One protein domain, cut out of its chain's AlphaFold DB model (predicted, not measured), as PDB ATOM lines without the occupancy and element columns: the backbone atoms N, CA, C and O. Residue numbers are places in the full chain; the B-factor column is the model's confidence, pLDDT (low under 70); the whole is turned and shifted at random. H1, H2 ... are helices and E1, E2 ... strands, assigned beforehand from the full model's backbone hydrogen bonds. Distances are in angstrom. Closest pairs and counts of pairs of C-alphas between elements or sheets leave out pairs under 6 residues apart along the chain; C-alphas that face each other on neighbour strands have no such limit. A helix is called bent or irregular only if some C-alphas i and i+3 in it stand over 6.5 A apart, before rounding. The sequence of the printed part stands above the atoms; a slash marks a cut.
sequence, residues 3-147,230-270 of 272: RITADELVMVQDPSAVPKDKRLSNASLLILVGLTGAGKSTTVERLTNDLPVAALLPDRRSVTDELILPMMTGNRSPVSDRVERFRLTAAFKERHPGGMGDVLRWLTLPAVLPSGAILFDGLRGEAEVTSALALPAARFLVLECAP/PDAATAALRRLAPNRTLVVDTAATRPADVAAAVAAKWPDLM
ATOM      1  N   ARG A   3      63.733 112.774 159.030       94.12
ATOM      2  CA  ARG A   3      63.257 113.852 159.917       94.12
ATOM      3  C   ARG A   3      62.387 113.214 160.991       94.12
ATOM      4  O   ARG A   3      61.481 112.471 160.636       94.12
ATOM      5  N   ILE A   4      62.717 113.446 162.256       94.25
ATOM      6  CA  ILE A   4      61.934 112.964 163.395       94.25
ATOM      7  C   ILE A   4      61.002 114.095 163.819       94.25
ATOM      8  O   ILE A   4      61.447 115.235 163.965       94.25
ATOM      9  N   THR A   5      59.724 113.796 163.990       93.69
ATOM     10  CA  THR A   5      58.733 114.743 164.509       93.69
ATOM     11  C   THR A   5      58.634 114.632 166.031       93.69
ATOM     12  O   THR A   5      59.099 113.662 166.635       93.69
ATOM     13  N   ALA A   6      58.110 115.661 166.701       91.12
ATOM     14  CA  ALA A   6      58.108 115.672 168.163       91.12
ATOM     15  C   ALA A   6      57.133 114.646 168.764       91.12
ATOM     16  O   ALA A   6      57.412 114.118 169.834       91.12
ATOM     17  N   ASP A   7      56.058 114.284 168.064       89.62
ATOM     18  CA  ASP A   7      55.132 113.211 168.451       89.62
ATOM     19  C   ASP A   7      55.754 111.803 168.409       89.62
ATOM     20  O   ASP A   7      55.290 110.912 169.123       89.62
ATOM     21  N   GLU A   8      56.824 111.606 167.635       92.06
ATOM     22  CA  GLU A   8      57.606 110.363 167.624       92.06
ATOM     23  C   GLU A   8      58.573 110.252 168.812       92.06
ATOM     24  O   GLU A   8      59.083 109.167 169.108       92.06
ATOM     25  N   LEU A   9      58.865 111.368 169.480       93.00
ATOM     26  CA  LEU A   9      59.742 111.400 170.639       93.00
ATOM     27  C   LEU A   9      58.957 111.148 171.922       93.00
ATOM     28  O   LEU A   9      57.820 111.581 172.103       93.00
ATOM     29  N   VAL A  10      59.617 110.494 172.874       90.75
ATOM     30  CA  VAL A  10      59.081 110.320 174.226       90.75
ATOM     31  C   VAL A  10      60.039 110.955 175.218       90.75
ATOM     32  O   VAL A  10      61.249 110.767 175.118       90.75
ATOM     33  N   MET A  11      59.494 111.706 176.174       90.12
ATOM     34  CA  MET A  11      60.250 112.245 177.300       90.12
ATOM     35  C   MET A  11      60.137 111.309 178.499       90.12
ATOM     36  O   MET A  11      59.055 111.139 179.058       90.12
ATOM     37  N   VAL A  12      61.262 110.735 178.916       88.12
ATOM     38  CA  VAL A  12      61.371 109.898 180.113       88.12
ATOM     39  C   VAL A  12      62.427 110.508 181.030       88.12
ATOM     40  O   VAL A  12      63.620 110.454 180.738       88.12
ATOM     41  N   GLN A  13      61.986 111.113 182.138       79.38
ATOM     42  CA  GLN A  13      62.879 111.825 183.064       79.38
ATOM     43  C   GLN A  13      63.920 110.906 183.719       79.38
ATOM     44  O   GLN A  13      65.053 111.332 183.946       79.38
ATOM     45  N   ASP A  14      63.555 109.643 183.961       81.81
ATOM     46  CA  ASP A  14      64.490 108.577 184.316       81.81
ATOM     47  C   ASP A  14      64.701 107.628 183.121       81.81
ATOM     48  O   ASP A  14      63.978 106.638 182.959       81.81
ATOM     49  N   PRO A  15      65.703 107.890 182.264       73.25
ATOM     50  CA  PRO A  15      65.951 107.053 181.105       73.25
ATOM     51  C   PRO A  15      66.518 105.677 181.485       73.25
ATOM     52  O   PRO A  15      66.733 104.871 180.583       73.25
ATOM     53  N   SER A  16      66.773 105.363 182.769       78.00
ATOM     54  CA  SER A  16      67.331 104.070 183.196       78.00
ATOM     55  C   SER A  16      66.474 102.870 182.766       78.00
ATOM     56  O   SER A  16      67.037 101.821 182.445       78.00
ATOM     57  N   ALA A  17      65.157 103.063 182.643       80.31
ATOM     58  CA  ALA A  17      64.195 102.066 182.172       80.31
ATOM     59  C   ALA A  17      64.121 101.928 180.634       80.31
ATOM     60  O   ALA A  17      63.507 100.995 180.123       80.31
ATOM     61  N   VAL A  18      64.742 102.838 179.876       86.25
ATOM     62  CA  VAL A  18      64.710 102.850 178.404       86.25
ATOM     63  C   VAL A  18      65.873 102.013 177.855       86.25
ATOM     64  O   VAL A  18      66.990 102.165 178.350       86.25
ATOM     65  N   PRO A  19      65.703 101.162 176.828       87.00
ATOM     66  CA  PRO A  19      66.824 100.479 176.173       87.00
ATOM     67  C   PRO A  19      67.931 101.453 175.734       87.00
ATOM     68  O   PRO A  19      67.639 102.543 175.244       87.00
ATOM     69  N   LYS A  20      69.209 101.102 175.950       86.88
ATOM     70  CA  LYS A  20      70.350 102.022 175.743       86.88
ATOM     71  C   LYS A  20      70.421 102.575 174.316       86.88
ATOM     72  O   LYS A  20      70.704 103.754 174.150       86.88
ATOM     73  N   ASP A  21      70.140 101.738 173.330       86.38
ATOM     74  CA  ASP A  21      70.083 102.024 171.893       86.38
ATOM     75  C   ASP A  21      68.953 102.986 171.491       86.38
ATOM     76  O   ASP A  21      69.008 103.592 170.424       86.38
ATOM     77  N   LYS A  22      67.950 103.177 172.356       89.25
ATOM     78  CA  LYS A  22      66.873 104.160 172.164       89.25
ATOM     79  C   LYS A  22      67.100 105.475 172.904       89.25
ATOM     80  O   LYS A  22      66.337 106.418 172.709       89.25
ATOM     81  N   ARG A  23      68.104 105.574 173.776       90.69
ATOM     82  CA  ARG A  23      68.372 106.813 174.522       90.69
ATOM     83  C   ARG A  23      69.142 107.782 173.642       90.69
ATOM     84  O   ARG A  23      70.213 107.431 173.147       90.69
ATOM     85  N   LEU A  24      68.673 109.026 173.545       91.19
ATOM     86  CA  LEU A  24      69.416 110.057 172.820       91.19
ATOM     87  C   LEU A  24      70.825 110.268 173.401       91.19
ATOM     88  O   LEU A  24      71.765 110.547 172.665       91.19
ATOM     89  N   SER A  25      70.993 110.060 174.710       87.62
ATOM     90  CA  SER A  25      72.274 110.196 175.413       87.62
ATOM     91  C   SER A  25      73.380 109.243 174.955       87.62
ATOM     92  O   SER A  25      74.548 109.527 175.213       87.62
ATOM     93  N   ASN A  26      73.039 108.152 174.263       88.06
ATOM     94  CA  ASN A  26      74.012 107.215 173.695       88.06
ATOM     95  C   ASN A  26      74.209 107.398 172.182       88.06
ATOM     96  O   ASN A  26      75.030 106.698 171.594       88.06
ATOM     97  N   ALA A  27      73.462 108.301 171.545       89.38
ATOM     98  CA  ALA A  27      73.567 108.540 170.115       89.38
ATOM     99  C   ALA A  27      74.682 109.544 169.786       89.38
ATOM    100  O   ALA A  27      74.975 110.449 170.571       89.38
ATOM    101  N   SER A  28      75.269 109.414 168.592       92.62
ATOM    102  CA  SER A  28      76.216 110.393 168.051       92.62
ATOM    103  C   SER A  28      75.471 111.678 167.687       92.62
ATOM    104  O   SER A  28      74.893 111.799 166.608       92.62
ATOM    105  N   LEU A  29      75.411 112.618 168.629       95.06
ATOM    106  CA  LEU A  29      74.602 113.829 168.522       95.06
ATOM    107  C   LEU A  29      75.491 115.022 168.162       95.06
ATOM    108  O   LEU A  29      76.461 115.310 168.860       95.06
ATOM    109  N   LEU A  30      75.133 115.752 167.111       97.31
ATOM    110  CA  LEU A  30      75.703 117.053 166.783       97.31
ATOM    111  C   LEU A  30      74.660 118.137 167.070       97.31
ATOM    112  O   LEU A  30      73.650 118.271 166.380       97.31
ATOM    113  N   ILE A  31      74.913 118.902 168.127       97.94
ATOM    114  CA  ILE A  31      74.041 119.962 168.616       97.94
ATOM    115  C   ILE A  31      74.514 121.299 168.059       97.94
ATOM    116  O   ILE A  31      75.648 121.713 168.305       97.94
ATOM    117  N   LEU A  32      73.625 122.004 167.369       98.00
ATOM    118  CA  LEU A  32      73.844 123.381 166.965       98.00
ATOM    119  C   LEU A  32      73.452 124.313 168.112       98.00
ATOM    120  O   LEU A  32      72.347 124.235 168.665       98.00
ATOM    121  N   VAL A  33      74.372 125.212 168.443       98.06
ATOM    122  CA  VAL A  33      74.218 126.229 169.479       98.06
ATOM    123  C   VAL A  33      74.263 127.597 168.815       98.06
ATOM    124  O   VAL A  33      75.198 127.899 168.080       98.06
ATOM    125  N   GLY A  34      73.260 128.433 169.062       96.00
ATOM    126  CA  GLY A  34      73.269 129.808 168.570       96.00
ATOM    127  C   GLY A  34      71.898 130.466 168.575       96.00
ATOM    128  O   GLY A  34      70.850 129.814 168.629       96.00
ATOM    129  N   LEU A  35      71.884 131.790 168.471       95.19
ATOM    130  CA  LEU A  35      70.664 132.596 168.520       95.19
ATOM    131  C   LEU A  35      69.955 132.691 167.159       95.19
ATOM    132  O   LEU A  35      70.419 132.159 166.143       95.19
ATOM    133  N   THR A  36      68.766 133.294 167.117       92.44
ATOM    134  CA  THR A  36      68.022 133.435 165.854       92.44
ATOM    135  C   THR A  36      68.800 134.344 164.903       92.44
ATOM    136  O   THR A  36      69.332 135.363 165.327       92.44
ATOM    137  N   GLY A  37      68.912 133.965 163.628       91.31
ATOM    138  CA  GLY A  37      69.753 134.676 162.657       91.31
ATOM    139  C   GLY A  37      71.222 134.229 162.638       91.31
ATOM    140  O   GLY A  37      71.955 134.622 161.742       91.31
ATOM    141  N   ALA A  38      71.664 133.329 163.523       94.00
ATOM    142  CA  ALA A  38      73.045 132.822 163.524       94.00
ATOM    143  C   ALA A  38      73.377 131.817 162.394       94.00
ATOM    144  O   ALA A  38      74.402 131.158 162.441       94.00
ATOM    145  N   GLY A  39      72.511 131.636 161.389       92.31
ATOM    146  CA  GLY A  39      72.796 130.745 160.249       92.31
ATOM    147  C   GLY A  39      72.562 129.246 160.491       92.31
ATOM    148  O   GLY A  39      72.993 128.424 159.683       92.31
ATOM    149  N   LYS A  40      71.848 128.867 161.564       93.00
ATOM    150  CA  LYS A  40      71.587 127.455 161.912       93.00
ATOM    151  C   LYS A  40      70.864 126.681 160.808       93.00
ATOM    152  O   LYS A  40      71.374 125.656 160.388       93.00
ATOM    153  N   SER A  41      69.754 127.191 160.268       90.56
ATOM    154  CA  SER A  41      68.982 126.488 159.226       90.56
ATOM    155  C   SER A  41      69.809 126.198 157.967       90.56
ATOM    156  O   SER A  41      69.809 125.072 157.483       90.56
ATOM    157  N   THR A  42      70.575 127.184 157.488       91.81
ATOM    158  CA  THR A  42      71.491 127.028 156.345       91.81
ATOM    159  C   THR A  42      72.616 126.040 156.651       91.81
ATOM    160  O   THR A  42      73.006 125.245 155.800       91.81
ATOM    161  N   THR A  43      73.127 126.057 157.884       94.12
ATOM    162  CA  THR A  43      74.146 125.102 158.331       94.12
ATOM    163  C   THR A  43      73.583 123.687 158.405       94.12
ATOM    164  O   THR A  43      74.224 122.770 157.912       94.12
ATOM    165  N   VAL A  44      72.376 123.495 158.952       94.12
ATOM    166  CA  VAL A  44      71.692 122.192 158.978       94.12
ATOM    167  C   VAL A  44      71.546 121.654 157.565       94.12
ATOM    168  O   VAL A  44      71.984 120.540 157.317       94.12
ATOM    169  N   GLU A  45      71.005 122.444 156.637       93.19
ATOM    170  CA  GLU A  45      70.861 122.034 155.236       93.19
ATOM    171  C   GLU A  45      72.194 121.546 154.657       93.19
ATOM    172  O   GLU A  45      72.273 120.451 154.094       93.19
ATOM    173  N   ARG A  46      73.271 122.308 154.876       92.69
ATOM    174  CA  ARG A  46      74.595 121.934 154.391       92.69
ATOM    175  C   ARG A  46      75.131 120.657 155.039       92.69
ATOM    176  O   ARG A  46      75.584 119.772 154.324       92.69
ATOM    177  N   LEU A  47      75.042 120.534 156.362       93.75
ATOM    178  CA  LEU A  47      75.465 119.330 157.083       93.75
ATOM    179  C   LEU A  47      74.696 118.098 156.595       93.75
ATOM    180  O   LEU A  47      75.289 117.039 156.437       93.75
ATOM    181  N   THR A  48      73.398 118.236 156.318       93.19
ATOM    182  CA  THR A  48      72.574 117.121 155.833       93.19
ATOM    183  C   THR A  48      72.881 116.692 154.402       93.19
ATOM    184  O   THR A  48      72.607 115.544 154.061       93.19
ATOM    185  N   ASN A  49      73.436 117.590 153.586       91.81
ATOM    186  CA  ASN A  49      73.838 117.294 152.213       91.81
ATOM    187  C   ASN A  49      75.263 116.728 152.132       91.81
ATOM    188  O   ASN A  49      75.536 115.895 151.273       91.81
ATOM    189  N   ASP A  50      76.153 117.173 153.023       90.75
ATOM    190  CA  ASP A  50      77.589 116.898 152.921       90.75
ATOM    191  C   ASP A  50      78.076 115.788 153.867       90.75
ATOM    192  O   ASP A  50      79.133 115.207 153.627       90.75
ATOM    193  N   LEU A  51      77.342 115.501 154.948       90.25
ATOM    194  CA  LEU A  51      77.735 114.536 155.979       90.25
ATOM    195  C   LEU A  51      76.711 113.391 156.084       90.25
ATOM    196  O   LEU A  51      75.527 113.583 155.783       90.25
ATOM    197  N   PRO A  52      77.112 112.201 156.569       91.06
ATOM    198  CA  PRO A  52      76.186 111.102 156.803       91.06
ATOM    199  C   PRO A  52      75.330 111.368 158.049       91.06
ATOM    200  O   PRO A  52      75.632 110.969 159.176       91.06
ATOM    201  N   VAL A  53      74.221 112.071 157.834       93.81
ATOM    202  CA  VAL A  53      73.236 112.369 158.874       93.81
ATOM    203  C   VAL A  53      72.143 111.302 158.885       93.81
ATOM    204  O   VAL A  53      71.346 111.174 157.944       93.81
ATOM    205  N   ALA A  54      72.063 110.565 159.990       93.75
ATOM    206  CA  ALA A  54      71.038 109.558 160.226       93.75
ATOM    207  C   ALA A  54      69.664 110.214 160.413       93.75
ATOM    208  O   ALA A  54      68.694 109.844 159.736       93.75
ATOM    209  N   ALA A  55      69.587 111.231 161.278       95.19
ATOM    210  CA  ALA A  55      68.343 111.938 161.550       95.19
ATOM    211  C   ALA A  55      68.509 113.420 161.914       95.19
ATOM    212  O   ALA A  55      69.528 113.834 162.459       95.19
ATOM    213  N   LEU A  56      67.455 114.197 161.670       96.06
ATOM    214  CA  LEU A  56      67.263 115.542 162.211       96.06
ATOM    215  C   LEU A  56      66.129 115.495 163.231       96.06
ATOM    216  O   LEU A  56      65.014 115.090 162.890       96.06
ATOM    217  N   LEU A  57      66.427 115.893 164.465       96.62
ATOM    218  CA  LEU A  57      65.436 116.067 165.521       96.62
ATOM    219  C   LEU A  57      64.544 117.291 165.253       96.62
ATOM    220  O   LEU A  57      64.970 118.210 164.544       96.62
ATOM    221  N   PRO A  58      63.335 117.335 165.842       95.25
ATOM    222  CA  PRO A  58      62.497 118.525 165.799       95.25
ATOM    223  C   PRO A  58      63.235 119.717 166.412       95.25
ATOM    224  O   PRO A  58      64.058 119.566 167.320       95.25
ATOM    225  N   ASP A  59      62.939 120.910 165.906       92.12
ATOM    226  CA  ASP A  59      63.570 122.130 166.393       92.12
ATOM    227  C   ASP A  59      63.097 122.492 167.813       92.12
ATOM    228  O   ASP A  59      62.174 121.902 168.387       92.12
ATOM    229  N   ARG A  60      63.715 123.528 168.387       92.25
ATOM    230  CA  ARG A  60      63.317 124.067 169.694       92.25
ATOM    231  C   ARG A  60      61.817 124.367 169.813       92.25
ATOM    232  O   ARG A  60      61.275 124.201 170.906       92.25
ATOM    233  N   ARG A  61      61.174 124.895 168.765       90.12
ATOM    234  CA  ARG A  61      59.767 125.325 168.815       90.12
ATOM    235  C   ARG A  61      58.858 124.105 168.890       90.12
ATOM    236  O   ARG A  61      58.078 124.034 169.833       90.12
ATOM    237  N   SER A  62      59.046 123.125 168.010       93.25
ATOM    238  CA  SER A  62      58.310 121.858 168.047       93.25
ATOM    239  C   SER A  62      58.502 121.127 169.374       93.25
ATOM    240  O   SER A  62      57.527 120.747 170.013       93.25
ATOM    241  N   VAL A  63      59.740 121.016 169.875       94.88
ATOM    242  CA  VAL A  63      59.987 120.397 171.191       94.88
ATOM    243  C   VAL A  63      59.273 121.154 172.315       94.88
ATOM    244  O   VAL A  63      58.707 120.542 173.221       94.88
ATOM    245  N   THR A  64      59.266 122.488 172.274       94.12
ATOM    246  CA  THR A  64      58.560 123.282 173.287       94.12
ATOM    247  C   THR A  64      57.055 123.033 173.231       94.12
ATOM    248  O   THR A  64      56.440 122.798 174.268       94.12
ATOM    249  N   ASP A  65      56.474 123.048 172.038       92.81
ATOM    250  CA  ASP A  65      55.023 123.101 171.852       92.81
ATOM    251  C   ASP A  65      54.365 121.737 171.986       92.81
ATOM    252  O   ASP A  65      53.256 121.633 172.502       92.81
ATOM    253  N   GLU A  66      55.067 120.692 171.562       93.50
ATOM    254  CA  GLU A  66      54.517 119.344 171.461       93.50
ATOM    255  C   GLU A  66      54.952 118.451 172.628       93.50
ATOM    256  O   GLU A  66      54.318 117.425 172.881       93.50
ATOM    257  N   LEU A  67      55.995 118.841 173.376       93.75
ATOM    258  CA  LEU A  67      56.517 118.053 174.496       93.75
ATOM    259  C   LEU A  67      56.571 118.832 175.818       93.75
ATOM    260  O   LEU A  67      55.996 118.386 176.812       93.75
ATOM    261  N   ILE A  68      57.218 120.004 175.847       94.88
ATOM    262  CA  ILE A  68      57.401 120.761 177.099       94.88
ATOM    263  C   ILE A  68      56.070 121.318 177.611       94.88
ATOM    264  O   ILE A  68      55.712 121.085 178.765       94.88
ATOM    265  N   LEU A  69      55.328 122.060 176.785       94.50
ATOM    266  CA  LEU A  69      54.058 122.655 177.202       94.50
ATOM    267  C   LEU A  69      53.028 121.581 177.586       94.50
ATOM    268  O   LEU A  69      52.435 121.726 178.654       94.50
ATOM    269  N   PRO A  70      52.886 120.461 176.851       93.62
ATOM    270  CA  PRO A  70      52.010 119.383 177.289       93.62
ATOM    271  C   PRO A  70      52.399 118.742 178.617       93.62
ATOM    272  O   PRO A  70      51.526 118.401 179.413       93.62
ATOM    273  N   MET A  71      53.698 118.621 178.905       92.00
ATOM    274  CA  MET A  71      54.160 118.200 180.229       92.00
ATOM    275  C   MET A  71      53.756 119.214 181.311       92.00
ATOM    276  O   MET A  71      53.386 118.822 182.416       92.00
ATOM    277  N   MET A  72      53.834 120.513 181.012       93.50
ATOM    278  CA  MET A  72      53.483 121.574 181.957       93.50
ATOM    279  C   MET A  72      51.988 121.620 182.284       93.50
ATOM    280  O   MET A  72      51.626 121.876 183.431       93.50
ATOM    281  N   THR A  73      51.136 121.433 181.277       92.69
ATOM    282  CA  THR A  73      49.677 121.590 181.391       92.69
ATOM    283  C   THR A  73      48.956 120.276 181.685       92.69
ATOM    284  O   THR A  73      47.798 120.298 182.100       92.69
ATOM    285  N   GLY A  74      49.602 119.134 181.434       91.31
ATOM    286  CA  GLY A  74      48.967 117.817 181.447       91.31
ATOM    287  C   GLY A  74      48.031 117.571 180.255       91.31
ATOM    288  O   GLY A  74      47.291 116.590 180.265       91.31
ATOM    289  N   ASN A  75      48.032 118.440 179.235       87.56
ATOM    290  CA  ASN A  75      47.192 118.316 178.043       87.56
ATOM    291  C   ASN A  75      47.999 118.531 176.755       87.56
ATOM    292  O   ASN A  75      48.960 119.280 176.735       87.56
ATOM    293  N   ARG A  76      47.608 117.883 175.653       85.50
ATOM    294  CA  ARG A  76      48.286 118.034 174.347       85.50
ATOM    295  C   ARG A  76      47.735 119.182 173.493       85.50
ATOM    296  O   ARG A  76      48.115 119.316 172.335       85.50
ATOM    297  N   SER A  77      46.816 119.978 174.034       85.56
ATOM    298  CA  SER A  77      46.213 121.080 173.291       85.56
ATOM    299  C   SER A  77      47.228 122.214 173.113       85.56
ATOM    300  O   SER A  77      47.918 122.555 174.075       85.56
ATOM    301  N   PRO A  78      47.315 122.837 171.924       86.62
ATOM    302  CA  PRO A  78      48.205 123.973 171.721       86.62
ATOM    303  C   PRO A  78      47.884 125.126 172.679       86.62
ATOM    304  O   PRO A  78      46.727 125.523 172.827       86.62
ATOM    305  N   VAL A  79      48.919 125.703 173.291       87.38
ATOM    306  CA  VAL A  79      48.791 126.925 174.095       87.38
ATOM    307  C   VAL A  79      48.831 128.125 173.150       87.38
ATOM    308  O   VAL A  79      49.903 128.542 172.710       87.38
ATOM    309  N   SER A  80      47.656 128.655 172.805       85.44
ATOM    310  CA  SER A  80      47.512 129.806 171.902       85.44
ATOM    311  C   SER A  80      47.748 131.152 172.590       85.44
ATOM    312  O   SER A  80      48.184 132.101 171.937       85.44
ATOM    313  N   ASP A  81      47.491 131.246 173.898       87.94
ATOM    314  CA  ASP A  81      47.705 132.478 174.650       87.94
ATOM    315  C   ASP A  81      49.198 132.729 174.897       87.94
ATOM    316  O   ASP A  81      49.920 131.920 175.487       87.94
ATOM    317  N   ARG A  82      49.671 133.886 174.426       83.44
ATOM    318  CA  ARG A  82      51.090 134.246 174.466       83.44
ATOM    319  C   ARG A  82      51.579 134.478 175.895       83.44
ATOM    320  O   ARG A  82      52.714 134.114 176.201       83.44
ATOM    321  N   VAL A  83      50.747 135.063 176.757       84.06
ATOM    322  CA  VAL A  83      51.096 135.329 178.161       84.06
ATOM    323  C   VAL A  83      51.243 134.014 178.920       84.06
ATOM    324  O   VAL A  83      52.251 133.793 179.590       84.06
ATOM    325  N   GLU A  84      50.295 133.102 178.740       88.69
ATOM    326  CA  GLU A  84      50.316 131.780 179.349       88.69
ATOM    327  C   GLU A  84      51.507 130.957 178.859       88.69
ATOM    328  O   GLU A  84      52.219 130.351 179.659       88.69
ATOM    329  N   ARG A  85      51.811 130.997 177.557       91.81
ATOM    330  CA  ARG A  85      53.007 130.349 177.005       91.81
ATOM    331  C   ARG A  85      54.291 130.853 177.672       91.81
ATOM    332  O   ARG A  85      55.161 130.048 178.017       91.81
ATOM    333  N   PHE A  86      54.428 132.164 177.877       86.44
ATOM    334  CA  PHE A  86      55.576 132.719 178.601       86.44
ATOM    335  C   PHE A  86      55.612 132.256 180.057       86.44
ATOM    336  O   PHE A  86      56.656 131.801 180.524       86.44
ATOM    337  N   ARG A  87      54.475 132.285 180.758       92.56
ATOM    338  CA  ARG A  87      54.373 131.820 182.146       92.56
ATOM    339  C   ARG A  87      54.781 130.351 182.288       92.56
ATOM    340  O   ARG A  87      55.571 130.016 183.166       92.56
ATOM    341  N   LEU A  88      54.285 129.477 181.409       93.75
ATOM    342  CA  LEU A  88      54.587 128.043 181.419       93.75
ATOM    343  C   LEU A  88      56.056 127.766 181.087       93.75
ATOM    344  O   LEU A  88      56.691 126.950 181.751       93.75
ATOM    345  N   THR A  89      56.620 128.456 180.094       91.94
ATOM    346  CA  THR A  89      58.044 128.297 179.749       91.94
ATOM    347  C   THR A  89      58.972 128.827 180.844       91.94
ATOM    348  O   THR A  89      60.013 128.217 181.094       91.94
ATOM    349  N   ALA A  90      58.595 129.900 181.546       91.25
ATOM    350  CA  ALA A  90      59.311 130.382 182.724       91.25
ATOM    351  C   ALA A  90      59.243 129.373 183.884       91.25
ATOM    352  O   ALA A  90      60.282 128.987 184.414       91.25
ATOM    353  N   ALA A  91      58.051 128.860 184.208       94.38
ATOM    354  CA  ALA A  91      57.866 127.841 185.245       94.38
ATOM    355  C   ALA A  91      58.597 126.523 184.921       94.38
ATOM    356  O   ALA A  91      59.083 125.826 185.814       94.38
ATOM    357  N   PHE A  92      58.706 126.164 183.637       95.19
ATOM    358  CA  PHE A  92      59.543 125.045 183.212       95.19
ATOM    359  C   PHE A  92      61.016 125.301 183.541       95.19
ATOM    360  O   PHE A  92      61.641 124.455 184.174       95.19
ATOM    361  N   LYS A  93      61.555 126.465 183.151       93.06
ATOM    362  CA  LYS A  93      62.953 126.844 183.417       93.06
ATOM    363  C   LYS A  93      63.271 126.925 184.911       93.06
ATOM    364  O   LYS A  93      64.367 126.554 185.305       93.06
ATOM    365  N   GLU A  94      62.331 127.370 185.741       94.06
ATOM    366  CA  GLU A  94      62.509 127.411 187.199       94.06
ATOM    367  C   GLU A  94      62.676 126.003 187.792       94.06
ATOM    368  O   GLU A  94      63.567 125.764 188.604       94.06
ATOM    369  N   ARG A  95      61.861 125.043 187.339       94.44
ATOM    370  CA  ARG A  95      61.935 123.642 187.793       94.44
ATOM    371  C   ARG A  95      63.092 122.873 187.153       94.44
ATOM    372  O   ARG A  95      63.584 121.907 187.735       94.44
ATOM    373  N   HIS A  96      63.519 123.294 185.965       94.69
ATOM    374  CA  HIS A  96      64.568 122.663 185.167       94.69
ATOM    375  C   HIS A  96      65.533 123.730 184.634       94.69
ATOM    376  O   HIS A  96      65.403 124.164 183.482       94.69
ATOM    377  N   PRO A  97      66.505 124.168 185.460       94.00
ATOM    378  CA  PRO A  97      67.417 125.255 185.105       94.00
ATOM    379  C   PRO A  97      68.238 124.993 183.836       94.00
ATOM    380  O   PRO A  97      68.610 125.938 183.142       94.00
ATOM    381  N   GLY A  98      68.487 123.723 183.487       94.75
ATOM    382  CA  GLY A  98      69.156 123.331 182.247       94.75
ATOM    383  C   GLY A  98      68.278 123.450 180.999       94.75
ATOM    384  O   GLY A  98      68.768 123.272 179.884       94.75
ATOM    385  N   GLY A  99      66.986 123.757 181.144       94.88
ATOM    386  CA  GLY A  99      66.076 124.068 180.047       94.88
ATOM    387  C   GLY A  99      66.068 122.994 178.958       94.88
ATOM    388  O   GLY A  99      65.826 121.817 179.218       94.88
ATOM    389  N   MET A 100      66.356 123.396 177.718       96.00
ATOM    390  CA  MET A 100      66.407 122.467 176.582       96.00
ATOM    391  C   MET A 100      67.508 121.398 176.730       96.00
ATOM    392  O   MET A 100      67.344 120.285 176.239       96.00
ATOM    393  N   GLY A 101      68.602 121.692 177.440       96.31
ATOM    394  CA  GLY A 101      69.647 120.706 177.730       96.31
ATOM    395  C   GLY A 101      69.147 119.555 178.605       96.31
ATOM    396  O   GLY A 101      69.467 118.398 178.332       96.31
ATOM    397  N   ASP A 102      68.289 119.850 179.590       95.12
ATOM    398  CA  ASP A 102      67.636 118.821 180.408       95.12
ATOM    399  C   ASP A 102      66.670 117.979 179.567       95.12
ATOM    400  O   ASP A 102      66.690 116.751 179.648       95.12
ATOM    401  N   VAL A 103      65.898 118.625 178.687       95.50
ATOM    402  CA  VAL A 103      64.969 117.940 177.776       95.50
ATOM    403  C   VAL A 103      65.689 116.903 176.921       95.50
ATOM    404  O   VAL A 103      65.246 115.758 176.875       95.50
ATOM    405  N   LEU A 104      66.822 117.257 176.305       95.38
ATOM    406  CA  LEU A 104      67.594 116.327 175.472       95.38
ATOM    407  C   LEU A 104      68.023 115.058 176.224       95.38
ATOM    408  O   LEU A 104      68.085 113.983 175.631       95.38
ATOM    409  N   ARG A 105      68.288 115.152 177.531       92.19
ATOM    410  CA  ARG A 105      68.670 113.999 178.368       92.19
ATOM    411  C   ARG A 105      67.517 113.027 178.600       92.19
ATOM    412  O   ARG A 105      67.767 111.862 178.904       92.19
ATOM    413  N   TRP A 106      66.285 113.500 178.455       92.56
ATOM    414  CA  TRP A 106      65.067 112.718 178.657       92.56
ATOM    415  C   TRP A 106      64.479 112.182 177.354       92.56
ATOM    416  O   TRP A 106      63.573 111.353 177.399       92.56
ATOM    417  N   LEU A 107      64.962 112.643 176.196       94.06
ATOM    418  CA  LEU A 107      64.444 112.205 174.907       94.06
ATOM    419  C   LEU A 107      64.828 110.751 174.612       94.06
ATOM    420  O   LEU A 107      65.995 110.347 174.681       94.06
ATOM    421  N   THR A 108      63.828 109.978 174.202       93.25
ATOM    422  CA  THR A 108      63.991 108.631 173.657       93.25
ATOM    423  C   THR A 108      63.618 108.629 172.180       93.25
ATOM    424  O   THR A 108      62.627 109.249 171.790       93.25
ATOM    425  N   LEU A 109      64.402 107.918 171.376       92.00
ATOM    426  CA  LEU A 109      64.195 107.751 169.945       92.00
ATOM    427  C   LEU A 109      63.117 106.685 169.667       92.00
ATOM    428  O   LEU A 109      63.082 105.655 170.351       92.00
ATOM    429  N   PRO A 110      62.280 106.870 168.629       87.06
ATOM    430  CA  PRO A 110      61.190 105.941 168.301       87.06
ATOM    431  C   PRO A 110      61.697 104.543 167.907       87.06
ATOM    432  O   PRO A 110      61.063 103.523 168.187       87.06
ATOM    433  N   ALA A 111      62.868 104.485 167.274       84.50
ATOM    434  CA  ALA A 111      63.509 103.267 166.805       84.50
ATOM    435  C   ALA A 111      65.033 103.430 166.809       84.50
ATOM    436  O   ALA A 111      65.538 104.552 166.883       84.50
ATOM    437  N   VAL A 112      65.747 102.310 166.676       83.50
ATOM    438  CA  VAL A 112      67.183 102.326 166.377       83.50
ATOM    439  C   VAL A 112      67.371 102.989 165.017       83.50
ATOM    440  O   VAL A 112      66.730 102.607 164.035       83.50
ATOM    441  N   LEU A 113      68.203 104.023 164.978       85.12
ATOM    442  CA  LEU A 113      68.527 104.738 163.751       85.12
ATOM    443  C   LEU A 113      69.733 104.083 163.065       85.12
ATOM    444  O   LEU A 113      70.555 103.470 163.748       85.12
ATOM    445  N   PRO A 114      69.851 104.197 161.730       82.38
ATOM    446  CA  PRO A 114      71.074 103.809 161.035       82.38
ATOM    447  C   PRO A 114      72.281 104.603 161.559       82.38
ATOM    448  O   PRO A 114      72.116 105.672 162.152       82.38
ATOM    449  N   SER A 115      73.487 104.085 161.315       84.50
ATOM    450  CA  SER A 115      74.743 104.772 161.633       84.50
ATOM    451  C   SER A 115      74.790 106.174 161.013       84.50
ATOM    452  O   SER A 115      74.278 106.400 159.914       84.50
ATOM    453  N   GLY A 116      75.397 107.115 161.735       87.75
ATOM    454  CA  GLY A 116      75.533 108.512 161.331       87.75
ATOM    455  C   GLY A 116      75.164 109.493 162.443       87.75
ATOM    456  O   GLY A 116      74.709 109.114 163.526       87.75
ATOM    457  N   ALA A 117      75.362 110.780 162.169       92.38
ATOM    458  CA  ALA A 117      75.059 111.837 163.126       92.38
ATOM    459  C   ALA A 117      73.543 112.043 163.276       92.38
ATOM    460  O   ALA A 117      72.789 111.993 162.301       92.38
ATOM    461  N   ILE A 118      73.098 112.356 164.489       95.00
ATOM    462  CA  ILE A 118      71.794 112.967 164.744       95.00
ATOM    463  C   ILE A 118      72.016 114.465 164.916       95.00
ATOM    464  O   ILE A 118      72.868 114.868 165.705       95.00
ATOM    465  N   LEU A 119      71.265 115.299 164.201       96.88
ATOM    466  CA  LEU A 119      71.332 116.752 164.353       96.88
ATOM    467  C   LEU A 119      70.243 117.259 165.292       96.88
ATOM    468  O   LEU A 119      69.092 116.824 165.212       96.88
ATOM    469  N   PHE A 120      70.592 118.242 166.117       97.00
ATOM    470  CA  PHE A 120      69.628 119.024 166.884       97.00
ATOM    471  C   PHE A 120      69.937 120.517 166.795       97.00
ATOM    472  O   PHE A 120      71.030 120.950 167.153       97.00
ATOM    473  N   ASP A 121      68.958 121.307 166.354       93.69
ATOM    474  CA  ASP A 121      69.006 122.770 166.342       93.69
ATOM    475  C   ASP A 121      68.115 123.316 167.468       93.69
ATOM    476  O   ASP A 121      66.890 123.405 167.325       93.69
ATOM    477  N   GLY A 122      68.712 123.686 168.611       91.69
ATOM    478  CA  GLY A 122      67.877 124.227 169.685       91.69
ATOM    479  C   GLY A 122      68.517 124.819 170.936       91.69
ATOM    480  O   GLY A 122      67.771 125.426 171.718       91.69
ATOM    481  N   LEU A 123      69.836 124.712 171.143       96.56
ATOM    482  CA  LEU A 123      70.477 125.283 172.338       96.56
ATOM    483  C   LEU A 123      70.934 126.727 172.109       96.56
ATOM    484  O   LEU A 123      71.346 127.101 171.009       96.56
ATOM    485  N   ARG A 124      70.837 127.557 173.153       94.31
ATOM    486  CA  ARG A 124      71.057 129.009 173.047       94.31
ATOM    487  C   ARG A 124      71.948 129.623 174.121       94.31
ATOM    488  O   ARG A 124      72.654 130.568 173.805       94.31
ATOM    489  N   GLY A 125      71.887 129.141 175.362       95.06
ATOM    490  CA  GLY A 125      72.547 129.791 176.503       95.06
ATOM    491  C   GLY A 125      73.375 128.849 177.366       95.06
ATOM    492  O   GLY A 125      73.265 127.629 177.246       95.06
ATOM    493  N   GLU A 126      74.158 129.434 178.275       97.44
ATOM    494  CA  GLU A 126      75.093 128.730 179.163       97.44
ATOM    495  C   GLU A 126      74.450 127.569 179.930       97.44
ATOM    496  O   GLU A 126      74.977 126.455 179.921       97.44
ATOM    497  N   ALA A 127      73.303 127.799 180.570       96.88
ATOM    498  CA  ALA A 127      72.639 126.765 181.361       96.88
ATOM    499  C   ALA A 127      72.208 125.564 180.496       96.88
ATOM    500  O   ALA A 127      72.377 124.408 180.891       96.88
ATOM    501  N   GLU A 128      71.721 125.838 179.281       97.62
ATOM    502  CA  GLU A 128      71.292 124.812 178.329       97.62
ATOM    503  C   GLU A 128      72.477 123.971 177.840       97.62
ATOM    504  O   GLU A 128      72.417 122.741 177.869       97.62
ATOM    505  N   VAL A 129      73.575 124.618 177.433       98.06
ATOM    506  CA  VAL A 129      74.766 123.898 176.963       98.06
ATOM    507  C   VAL A 129      75.449 123.138 178.095       98.06
ATOM    508  O   VAL A 129      75.868 122.005 177.883       98.06
ATOM    509  N   THR A 130      75.493 123.704 179.304       97.75
ATOM    510  CA  THR A 130      76.101 123.066 180.479       97.75
ATOM    511  C   THR A 130      75.334 121.812 180.886       97.75
ATOM    512  O   THR A 130      75.957 120.783 181.139       97.75
ATOM    513  N   SER A 131      73.997 121.846 180.888       97.06
ATOM    514  CA  SER A 131      73.202 120.637 181.142       97.06
ATOM    515  C   SER A 131      73.411 119.579 180.050       97.06
ATOM    516  O   SER A 131      73.623 118.399 180.347       97.06
ATOM    517  N   ALA A 132      73.455 119.996 178.780       97.31
ATOM    518  CA  ALA A 132      73.677 119.090 177.656       97.31
ATOM    519  C   ALA A 132      75.050 118.387 177.688       97.31
ATOM    520  O   ALA A 132      75.209 117.343 177.057       97.31
ATOM    521  N   LEU A 133      76.035 118.876 178.456       96.75
ATOM    522  CA  LEU A 133      77.327 118.195 178.634       96.75
ATOM    523  C   LEU A 133      77.205 116.797 179.247       96.75
ATOM    524  O   LEU A 133      78.104 115.979 179.031       96.75
ATOM    525  N   ALA A 134      76.109 116.523 179.966       94.38
ATOM    526  CA  ALA A 134      75.783 115.206 180.505       94.38
ATOM    527  C   ALA A 134      75.458 114.163 179.418       94.38
ATOM    528  O   ALA A 134      75.331 112.981 179.732       94.38
ATOM    529  N   LEU A 135      75.320 114.578 178.154       94.69
ATOM    530  CA  LEU A 135      75.238 113.702 176.986       94.69
ATOM    531  C   LEU A 135      76.678 113.395 176.526       94.69
ATOM    532  O   LEU A 135      77.311 114.249 175.900       94.69
ATOM    533  N   PRO A 136      77.252 112.220 176.845       93.06
ATOM    534  CA  PRO A 136      78.683 111.967 176.646       93.06
ATOM    535  C   PRO A 136      79.093 111.978 175.167       93.06
ATOM    536  O   PRO A 136      80.163 112.488 174.837       93.06
ATOM    537  N   ALA A 137      78.224 111.485 174.283       92.25
ATOM    538  CA  ALA A 137      78.459 111.421 172.841       92.25
ATOM    539  C   ALA A 137      78.073 112.711 172.085       92.25
ATOM    540  O   ALA A 137      78.238 112.777 170.867       92.25
ATOM    541  N   ALA A 138      77.570 113.738 172.783       95.94
ATOM    542  CA  ALA A 138      77.193 114.993 172.147       95.94
ATOM    543  C   ALA A 138      78.414 115.853 171.796       95.94
ATOM    544  O   ALA A 138      79.318 116.058 172.612       95.94
ATOM    545  N   ARG A 139      78.385 116.401 170.583       97.69
ATOM    546  CA  ARG A 139      79.293 117.411 170.039       97.69
ATOM    547  C   ARG A 139      78.522 118.707 169.825       97.69
ATOM    548  O   ARG A 139      77.334 118.678 169.519       97.69
ATOM    549  N   PHE A 140      79.200 119.836 169.962       98.50
ATOM    550  CA  PHE A 140      78.599 121.164 169.956       98.50
ATOM    551  C   PHE A 140      79.203 121.999 168.833       98.50
ATOM    552  O   PHE A 140      80.389 122.326 168.871       98.50
ATOM    553  N   LEU A 141      78.382 122.352 167.851       98.38
ATOM    554  CA  LEU A 141      78.708 123.330 166.824       98.38
ATOM    555  C   LEU A 141      78.106 124.675 167.231       98.38
ATOM    556  O   LEU A 141      76.898 124.884 167.128       98.38
ATOM    557  N   VAL A 142      78.952 125.572 167.719       98.38
ATOM    558  CA  VAL A 142      78.563 126.928 168.096       98.38
ATOM    559  C   VAL A 142      78.659 127.824 166.872       98.38
ATOM    560  O   VAL A 142      79.728 127.948 166.273       98.38
ATOM    561  N   LEU A 143      77.535 128.433 166.507       97.44
ATOM    562  CA  LEU A 143      77.439 129.391 165.417       97.44
ATOM    563  C   LEU A 143      77.366 130.800 165.998       97.44
ATOM    564  O   LEU A 143      76.323 131.229 166.500       97.44
ATOM    565  N   GLU A 144      78.486 131.504 165.924       95.38
ATOM    566  CA  GLU A 144      78.597 132.893 166.345       95.38
ATOM    567  C   GLU A 144      78.182 133.816 165.200       95.38
ATOM    568  O   GLU A 144      78.350 133.515 164.010       95.38
ATOM    569  N   CYS A 145      77.534 134.916 165.571       94.25
ATOM    570  CA  CYS A 145      77.074 135.934 164.642       94.25
ATOM    571  C   CYS A 145      76.757 137.207 165.425       94.25
ATOM    572  O   CYS A 145      75.919 137.174 166.334       94.25
ATOM    573  N   ALA A 146      77.388 138.318 165.048       93.81
ATOM    574  CA  ALA A 146      77.161 139.613 165.676       93.81
ATOM    575  C   ALA A 146      75.693 140.078 165.511       93.81
ATOM    576  O   ALA A 146      75.035 139.685 164.537       93.81
ATOM    577  N   PRO A 147      75.140 140.878 166.444       96.06
ATOM    578  CA  PRO A 147      73.750 141.341 166.387       96.06
ATOM    579  C   PRO A 147      73.359 142.002 165.058       96.06
ATOM    580  O   PRO A 147      72.280 141.727 164.538       96.06
ATOM    581  N   PRO A 230      75.125 134.464 174.645       93.75
ATOM    582  CA  PRO A 230      75.792 133.534 173.740       93.75
ATOM    583  C   PRO A 230      77.293 133.418 174.033       93.75
ATOM    584  O   PRO A 230      77.845 132.328 173.879       93.75
ATOM    585  N   ASP A 231      77.935 134.483 174.519       95.81
ATOM    586  CA  ASP A 231      79.365 134.489 174.824       95.81
ATOM    587  C   ASP A 231      79.645 133.626 176.057       95.81
ATOM    588  O   ASP A 231      80.575 132.813 176.054       95.81
ATOM    589  N   ALA A 232      78.785 133.709 177.078       97.56
ATOM    590  CA  ALA A 232      78.831 132.807 178.228       97.56
ATOM    591  C   ALA A 232      78.636 131.339 177.812       97.56
ATOM    592  O   ALA A 232      79.347 130.455 178.298       97.56
ATOM    593  N   ALA A 233      77.732 131.057 176.865       97.69
ATOM    594  CA  ALA A 233      77.536 129.706 176.338       97.69
ATOM    595  C   ALA A 233      78.787 129.181 175.610       97.69
ATOM    596  O   ALA A 233      79.233 128.059 175.881       97.69
ATOM    597  N   THR A 234      79.386 129.995 174.734       98.06
ATOM    598  CA  THR A 234      80.658 129.674 174.071       98.06
ATOM    599  C   THR A 234      81.758 129.428 175.102       98.06
ATOM    600  O   THR A 234      82.467 128.419 175.024       98.06
ATOM    601  N   ALA A 235      81.916 130.329 176.075       98.31
ATOM    602  CA  ALA A 235      82.956 130.250 177.094       98.31
ATOM    603  C   ALA A 235      82.817 128.980 177.944       98.31
ATOM    604  O   ALA A 235      83.806 128.273 178.166       98.31
ATOM    605  N   ALA A 236      81.597 128.640 178.366       98.44
ATOM    606  CA  ALA A 236      81.316 127.417 179.106       98.44
ATOM    607  C   ALA A 236      81.690 126.166 178.301       98.44
ATOM    608  O   ALA A 236      82.397 125.300 178.817       98.44
ATOM    609  N   LEU A 237      81.298 126.092 177.026       98.50
ATOM    610  CA  LEU A 237      81.626 124.962 176.151       98.50
ATOM    611  C   LEU A 237      83.130 124.825 175.898       98.50
ATOM    612  O   LEU A 237      83.682 123.736 176.055       98.50
ATOM    613  N   ARG A 238      83.822 125.927 175.580       98.12
ATOM    614  CA  ARG A 238      85.283 125.927 175.393       98.12
ATOM    615  C   ARG A 238      86.018 125.472 176.653       98.12
ATOM    616  O   ARG A 238      87.007 124.752 176.549       98.12
ATOM    617  N   ARG A 239      85.533 125.867 177.833       98.31
ATOM    618  CA  ARG A 239      86.140 125.518 179.124       98.31
ATOM    619  C   ARG A 239      85.865 124.073 179.538       98.31
ATOM    620  O   ARG A 239      86.768 123.397 180.015       98.31
ATOM    621  N   LEU A 240      84.623 123.613 179.401       98.19
ATOM    622  CA  LEU A 240      84.168 122.333 179.953       98.19
ATOM    623  C   LEU A 240      84.265 121.169 178.959       98.19
ATOM    624  O   LEU A 240      84.305 120.012 179.374       98.19
ATOM    625  N   ALA A 241      84.275 121.447 177.655       97.69
ATOM    626  CA  ALA A 241      84.238 120.424 176.613       97.69
ATOM    627  C   ALA A 241      85.028 120.798 175.338       97.69
ATOM    628  O   ALA A 241      84.530 120.570 174.234       97.69
ATOM    629  N   PRO A 242      86.286 121.275 175.436       97.38
ATOM    630  CA  PRO A 242      87.048 121.790 174.287       97.38
ATOM    631  C   PRO A 242      87.169 120.800 173.113       97.38
ATOM    632  O   PRO A 242      87.105 121.188 171.943       97.38
ATOM    633  N   ASN A 243      87.280 119.500 173.408       96.94
ATOM    634  CA  ASN A 243      87.394 118.444 172.393       96.94
ATOM    635  C   ASN A 243      86.058 118.134 171.691       96.94
ATOM    636  O   ASN A 243      86.043 117.617 170.574       96.94
ATOM    637  N   ARG A 244      84.930 118.475 172.325       97.38
ATOM    638  CA  ARG A 244      83.571 118.273 171.801       97.38
ATOM    639  C   ARG A 244      82.949 119.566 171.277       97.38
ATOM    640  O   ARG A 244      81.778 119.553 170.925       97.38
ATOM    641  N   THR A 245      83.705 120.661 171.175       98.50
ATOM    642  CA  THR A 245      83.190 121.963 170.725       98.50
ATOM    643  C   THR A 245      83.916 122.470 169.482       98.50
ATOM    644  O   THR A 245      85.143 122.560 169.462       98.50
ATOM    645  N   LEU A 246      83.160 122.857 168.457       98.44
ATOM    646  CA  LEU A 246      83.618 123.641 167.312       98.44
ATOM    647  C   LEU A 246      82.897 124.987 167.343       98.44
ATOM    648  O   LEU A 246      81.676 125.008 167.455       98.44
ATOM    649  N   VAL A 247      83.635 126.090 167.260       98.06
ATOM    650  CA  VAL A 247      83.055 127.438 167.209       98.06
ATOM    651  C   VAL A 247      83.349 128.033 165.848       98.06
ATOM    652  O   VAL A 247      84.495 127.980 165.404       98.06
ATOM    653  N   VAL A 248      82.321 128.566 165.196       97.44
ATOM    654  CA  VAL A 248      82.421 129.144 163.861       97.44
ATOM    655  C   VAL A 248      81.714 130.488 163.831       97.44
ATOM    656  O   VAL A 248      80.524 130.571 164.132       97.44
ATOM    657  N   ASP A 249      82.439 131.522 163.415       95.25
ATOM    658  CA  ASP A 249      81.841 132.797 163.042       95.25
ATOM    659  C   ASP A 249      81.185 132.656 161.667       95.25
ATOM    660  O   ASP A 249      81.847 132.499 160.637       95.25
ATOM    661  N   THR A 250      79.858 132.693 161.657       93.12
ATOM    662  CA  THR A 250      79.066 132.522 160.439       93.12
ATOM    663  C   THR A 250      79.011 133.771 159.572       93.12
ATOM    664  O   THR A 250      78.516 133.679 158.452       93.12
ATOM    665  N   ALA A 251      79.454 134.934 160.055       89.00
ATOM    666  CA  ALA A 251      79.610 136.124 159.221       89.00
ATOM    667  C   ALA A 251      80.872 136.016 158.348       89.00
ATOM    668  O   ALA A 251      80.854 136.402 157.181       89.00
ATOM    669  N   ALA A 252      81.936 135.415 158.887       87.62
ATOM    670  CA  ALA A 252      83.207 135.222 158.191       87.62
ATOM    671  C   ALA A 252      83.328 133.877 157.447       87.62
ATOM    672  O   ALA A 252      84.225 133.711 156.619       87.62
ATOM    673  N   THR A 253      82.450 132.909 157.727       87.38
ATOM    674  CA  THR A 253      82.569 131.532 157.215       87.38
ATOM    675  C   THR A 253      81.391 131.157 156.327       87.38
ATOM    676  O   THR A 253      80.233 131.239 156.740       87.38
ATOM    677  N   ARG A 254      81.667 130.677 155.107       85.81
ATOM    678  CA  ARG A 254      80.607 130.200 154.206       85.81
ATOM    679  C   ARG A 254      80.033 128.880 154.729       85.81
ATOM    680  O   ARG A 254      80.793 128.059 155.237       85.81
ATOM    681  N   PRO A 255      78.739 128.586 154.509       82.25
ATOM    682  CA  PRO A 255      78.118 127.353 155.001       82.25
ATOM    683  C   PRO A 255      78.856 126.062 154.612       82.25
ATOM    684  O   PRO A 255      78.987 125.161 155.434       82.25
ATOM    685  N   ALA A 256      79.381 125.979 153.383       83.31
ATOM    686  CA  ALA A 256      80.162 124.828 152.919       83.31
ATOM    687  C   ALA A 256      81.441 124.605 153.741       83.31
ATOM    688  O   ALA A 256      81.786 123.470 154.063       83.31
ATOM    689  N   ASP A 257      82.102 125.693 154.138       91.94
ATOM    690  CA  ASP A 257      83.321 125.636 154.939       91.94
ATOM    691  C   ASP A 257      83.003 125.198 156.386       91.94
ATOM    692  O   ASP A 257      83.821 124.538 157.023       91.94
ATOM    693  N   VAL A 258      81.784 125.466 156.885       93.62
ATOM    694  CA  VAL A 258      81.306 124.955 158.186       93.62
ATOM    695  C   VAL A 258      81.214 123.429 158.178       93.62
ATOM    696  O   VAL A 258      81.722 122.779 159.090       93.62
ATOM    697  N   ALA A 259      80.589 122.842 157.152       92.88
ATOM    698  CA  ALA A 259      80.456 121.388 157.045       92.88
ATOM    699  C   ALA A 259      81.826 120.704 156.905       92.88
ATOM    700  O   ALA A 259      82.092 119.714 157.588       92.88
ATOM    701  N   ALA A 260      82.725 121.286 156.105       93.88
ATOM    702  CA  ALA A 260      84.102 120.815 155.990       93.88
ATOM    703  C   ALA A 260      84.851 120.877 157.335       93.88
ATOM    704  O   ALA A 260      85.540 119.926 157.700       93.88
ATOM    705  N   ALA A 261      84.681 121.954 158.111       96.31
ATOM    706  CA  ALA A 261      85.286 122.084 159.435       96.31
ATOM    707  C   ALA A 261      84.746 121.047 160.437       96.31
ATOM    708  O   ALA A 261      85.514 120.516 161.243       96.31
ATOM    709  N   VAL A 262      83.449 120.722 160.374       95.88
ATOM    710  CA  VAL A 262      82.845 119.647 161.181       95.88
ATOM    711  C   VAL A 262      83.465 118.295 160.830       95.88
ATOM    712  O   VAL A 262      83.926 117.600 161.735       95.88
ATOM    713  N   ALA A 263      83.537 117.949 159.540       93.81
ATOM    714  CA  ALA A 263      84.136 116.695 159.079       93.81
ATOM    715  C   ALA A 263      85.621 116.586 159.460       93.81
ATOM    716  O   ALA A 263      86.077 115.534 159.897       93.81
ATOM    717  N   ALA A 264      86.370 117.687 159.351       95.69
ATOM    718  CA  ALA A 264      87.778 117.728 159.728       95.69
ATOM    719  C   ALA A 264      87.988 117.567 161.243       95.69
ATOM    720  O   ALA A 264      88.950 116.929 161.667       95.69
ATOM    721  N   LYS A 265      87.106 118.147 162.071       96.38
ATOM    722  CA  LYS A 265      87.233 118.072 163.533       96.38
ATOM    723  C   LYS A 265      86.784 116.728 164.105       96.38
ATOM    724  O   LYS A 265      87.379 116.257 165.073       96.38
ATOM    725  N   TRP A 266      85.745 116.129 163.532       94.88
ATOM    726  CA  TRP A 266      85.194 114.851 163.979       94.88
ATOM    727  C   TRP A 266      85.056 113.896 162.792       94.88
ATOM    728  O   TRP A 266      83.939 113.654 162.332       94.88
ATOM    729  N   PRO A 267      86.178 113.351 162.287       90.75
ATOM    730  CA  PRO A 267      86.161 112.433 161.151       90.75
ATOM    731  C   PRO A 267      85.366 111.160 161.452       90.75
ATOM    732  O   PRO A 267      84.780 110.588 160.548       90.75
ATOM    733  N   ASP A 268      85.248 110.774 162.723       88.12
ATOM    734  CA  ASP A 268      84.449 109.625 163.147       88.12
ATOM    735  C   ASP A 268      82.931 109.836 162.973       88.12
ATOM    736  O   ASP A 268      82.166 108.880 163.005       88.12
ATOM    737  N   LEU A 269      82.471 111.077 162.742       83.31
ATOM    738  CA  LEU A 269      81.107 111.319 162.255       83.31
ATOM    739  C   LEU A 269      80.916 110.870 160.802       83.31
ATOM    740  O   LEU A 269      79.772 110.736 160.381       83.31
ATOM    741  N   MET A 270      82.003 110.690 160.048       74.81
ATOM    742  CA  MET A 270      82.009 110.280 158.641       74.81
ATOM    743  C   MET A 270      82.166 108.767 158.469       74.81
ATOM    744  O   MET A 270      81.892 108.260 157.383       74.81
TER     745      MET A 270
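Overview. This is residues 3 to 147 and 230 to 270 of the 272 residues of an uncharacterized protein of alpha proteobacterium BAL199 (UniProt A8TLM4). A strongly twisted sheet of five parallel strands forms the core, with H1 and H7 covering one face and H6 the other, where H5 and H4 continue a row from H6. H2 and H3, about perpendicular to each other, lie off toward one end of the longest axis, while H7 lies toward the other. The printed part has 186 residues, with seven named helices and five named strands in the order E1 H1 E2 H2 H3 H4 E3 H5 E4 H6 E5 H7, and the sheet runs E2 E3 E1 E4 E5. The class is mixed, helices and strands. The whole is compact, with a radius of gyration of the C-alphas of 16.0 A and spans of 44 by 39 by 28 A.

Along the chain. Start at residues 3 to 28, which hold no named element; residues 10 to 11 pair with residues 107 to 108, antiparallel. Find C-alpha 29 at (74.602, 113.829, 168.522), where strand E1, residues 29 to 33, begins and runs 12.4 A. Helix H1, residues 40 to 50, is 15.1 A long, and E2, residues 53 to 56, is 7.5 A. Next come H2, residues 60 to 73, 18.1 A, and H3, residues 82 to 95, 20.2 A. H2 is irregular, but only just: C-alphas 66 and 69 are 6.6 A apart. H4 is residues 100 to 106, 10.1 A. Look for C-alpha 117 at (75.059, 111.837, 163.126), where E3, residues 117 to 123, begins and runs 16.9 A. H5, residues 126 to 132, is 9.9 A and E4, residues 138 to 144, is 18.9 A. Beyond the cut, H6 is residues 230 to 240, 15.3 A, and E5 is residues 245 to 249, 13.4 A. H7, residues 255 to 265, runs 15.6 A and ends at C-alpha 265, (87.233, 118.072, 163.533).

Arrangement. Begin at inner strand E1. Toward E4 look for N 31 and O 139, 2.8 A apart; toward E3, N 30 and O 118, 2.8 A. Edge strand E2 is the neighbour of E3, with N 54 and O 117 within hydrogen-bond range at 2.8 A, and edge strand E5 is the neighbour of E4, with N 142 and O 246 within hydrogen-bond range at 2.8 A. E1, H1, E2 and E3, H5, E4 are split strand-helix-strand units, two parallel strands with another strand between them in the sheet; both crossovers are right-handed. E2, H2 H3 H4, E3 is a strand-helix-strand unit of neighbour strands. Three layers are present, helices on both faces of the sheet: H1 and H7 lie on the same face, at heights of 8.6 A and 9.7 A over the sheet, and H6 lies on the opposite face at 9.3 A. H1 touches H7 at a steep tilt of 64 degrees, closest at the C-alphas of Leu 47 and Ala 259, 5.4 A. H5 touches H6, closest at the C-alphas of Glu 126 and Ala 233, 3.9 A, and touches H4 at a shallow tilt of 14 degrees, the same way, closest at those of Gly 101 and Ala 132, 4.3 A. H2, H4 and H5 only graze the sheet. H2 touches H3 with residues 68 to 72 alone, closest at the C-alphas of Met 72 and Leu 88, 6.6 A; H3 is not on the sheet. Every O i to N i+4 pair is within hydrogen-bond range in H1, H3, H5, H6 and H7, against 8 of 10 in H2 and 2 of 3 in H4.

Size, cuts and confidence. The two C-alphas farthest apart are those of Asp 81 and Pro 267, 45.4 A. Residues 148 to 229 are not printed, and C-alphas 147 and 230 stand 10.9 A apart across this cut. Of the links printed whole, none is long. The mean pLDDT of the printed part is 92.5, and no printed residue is under 70.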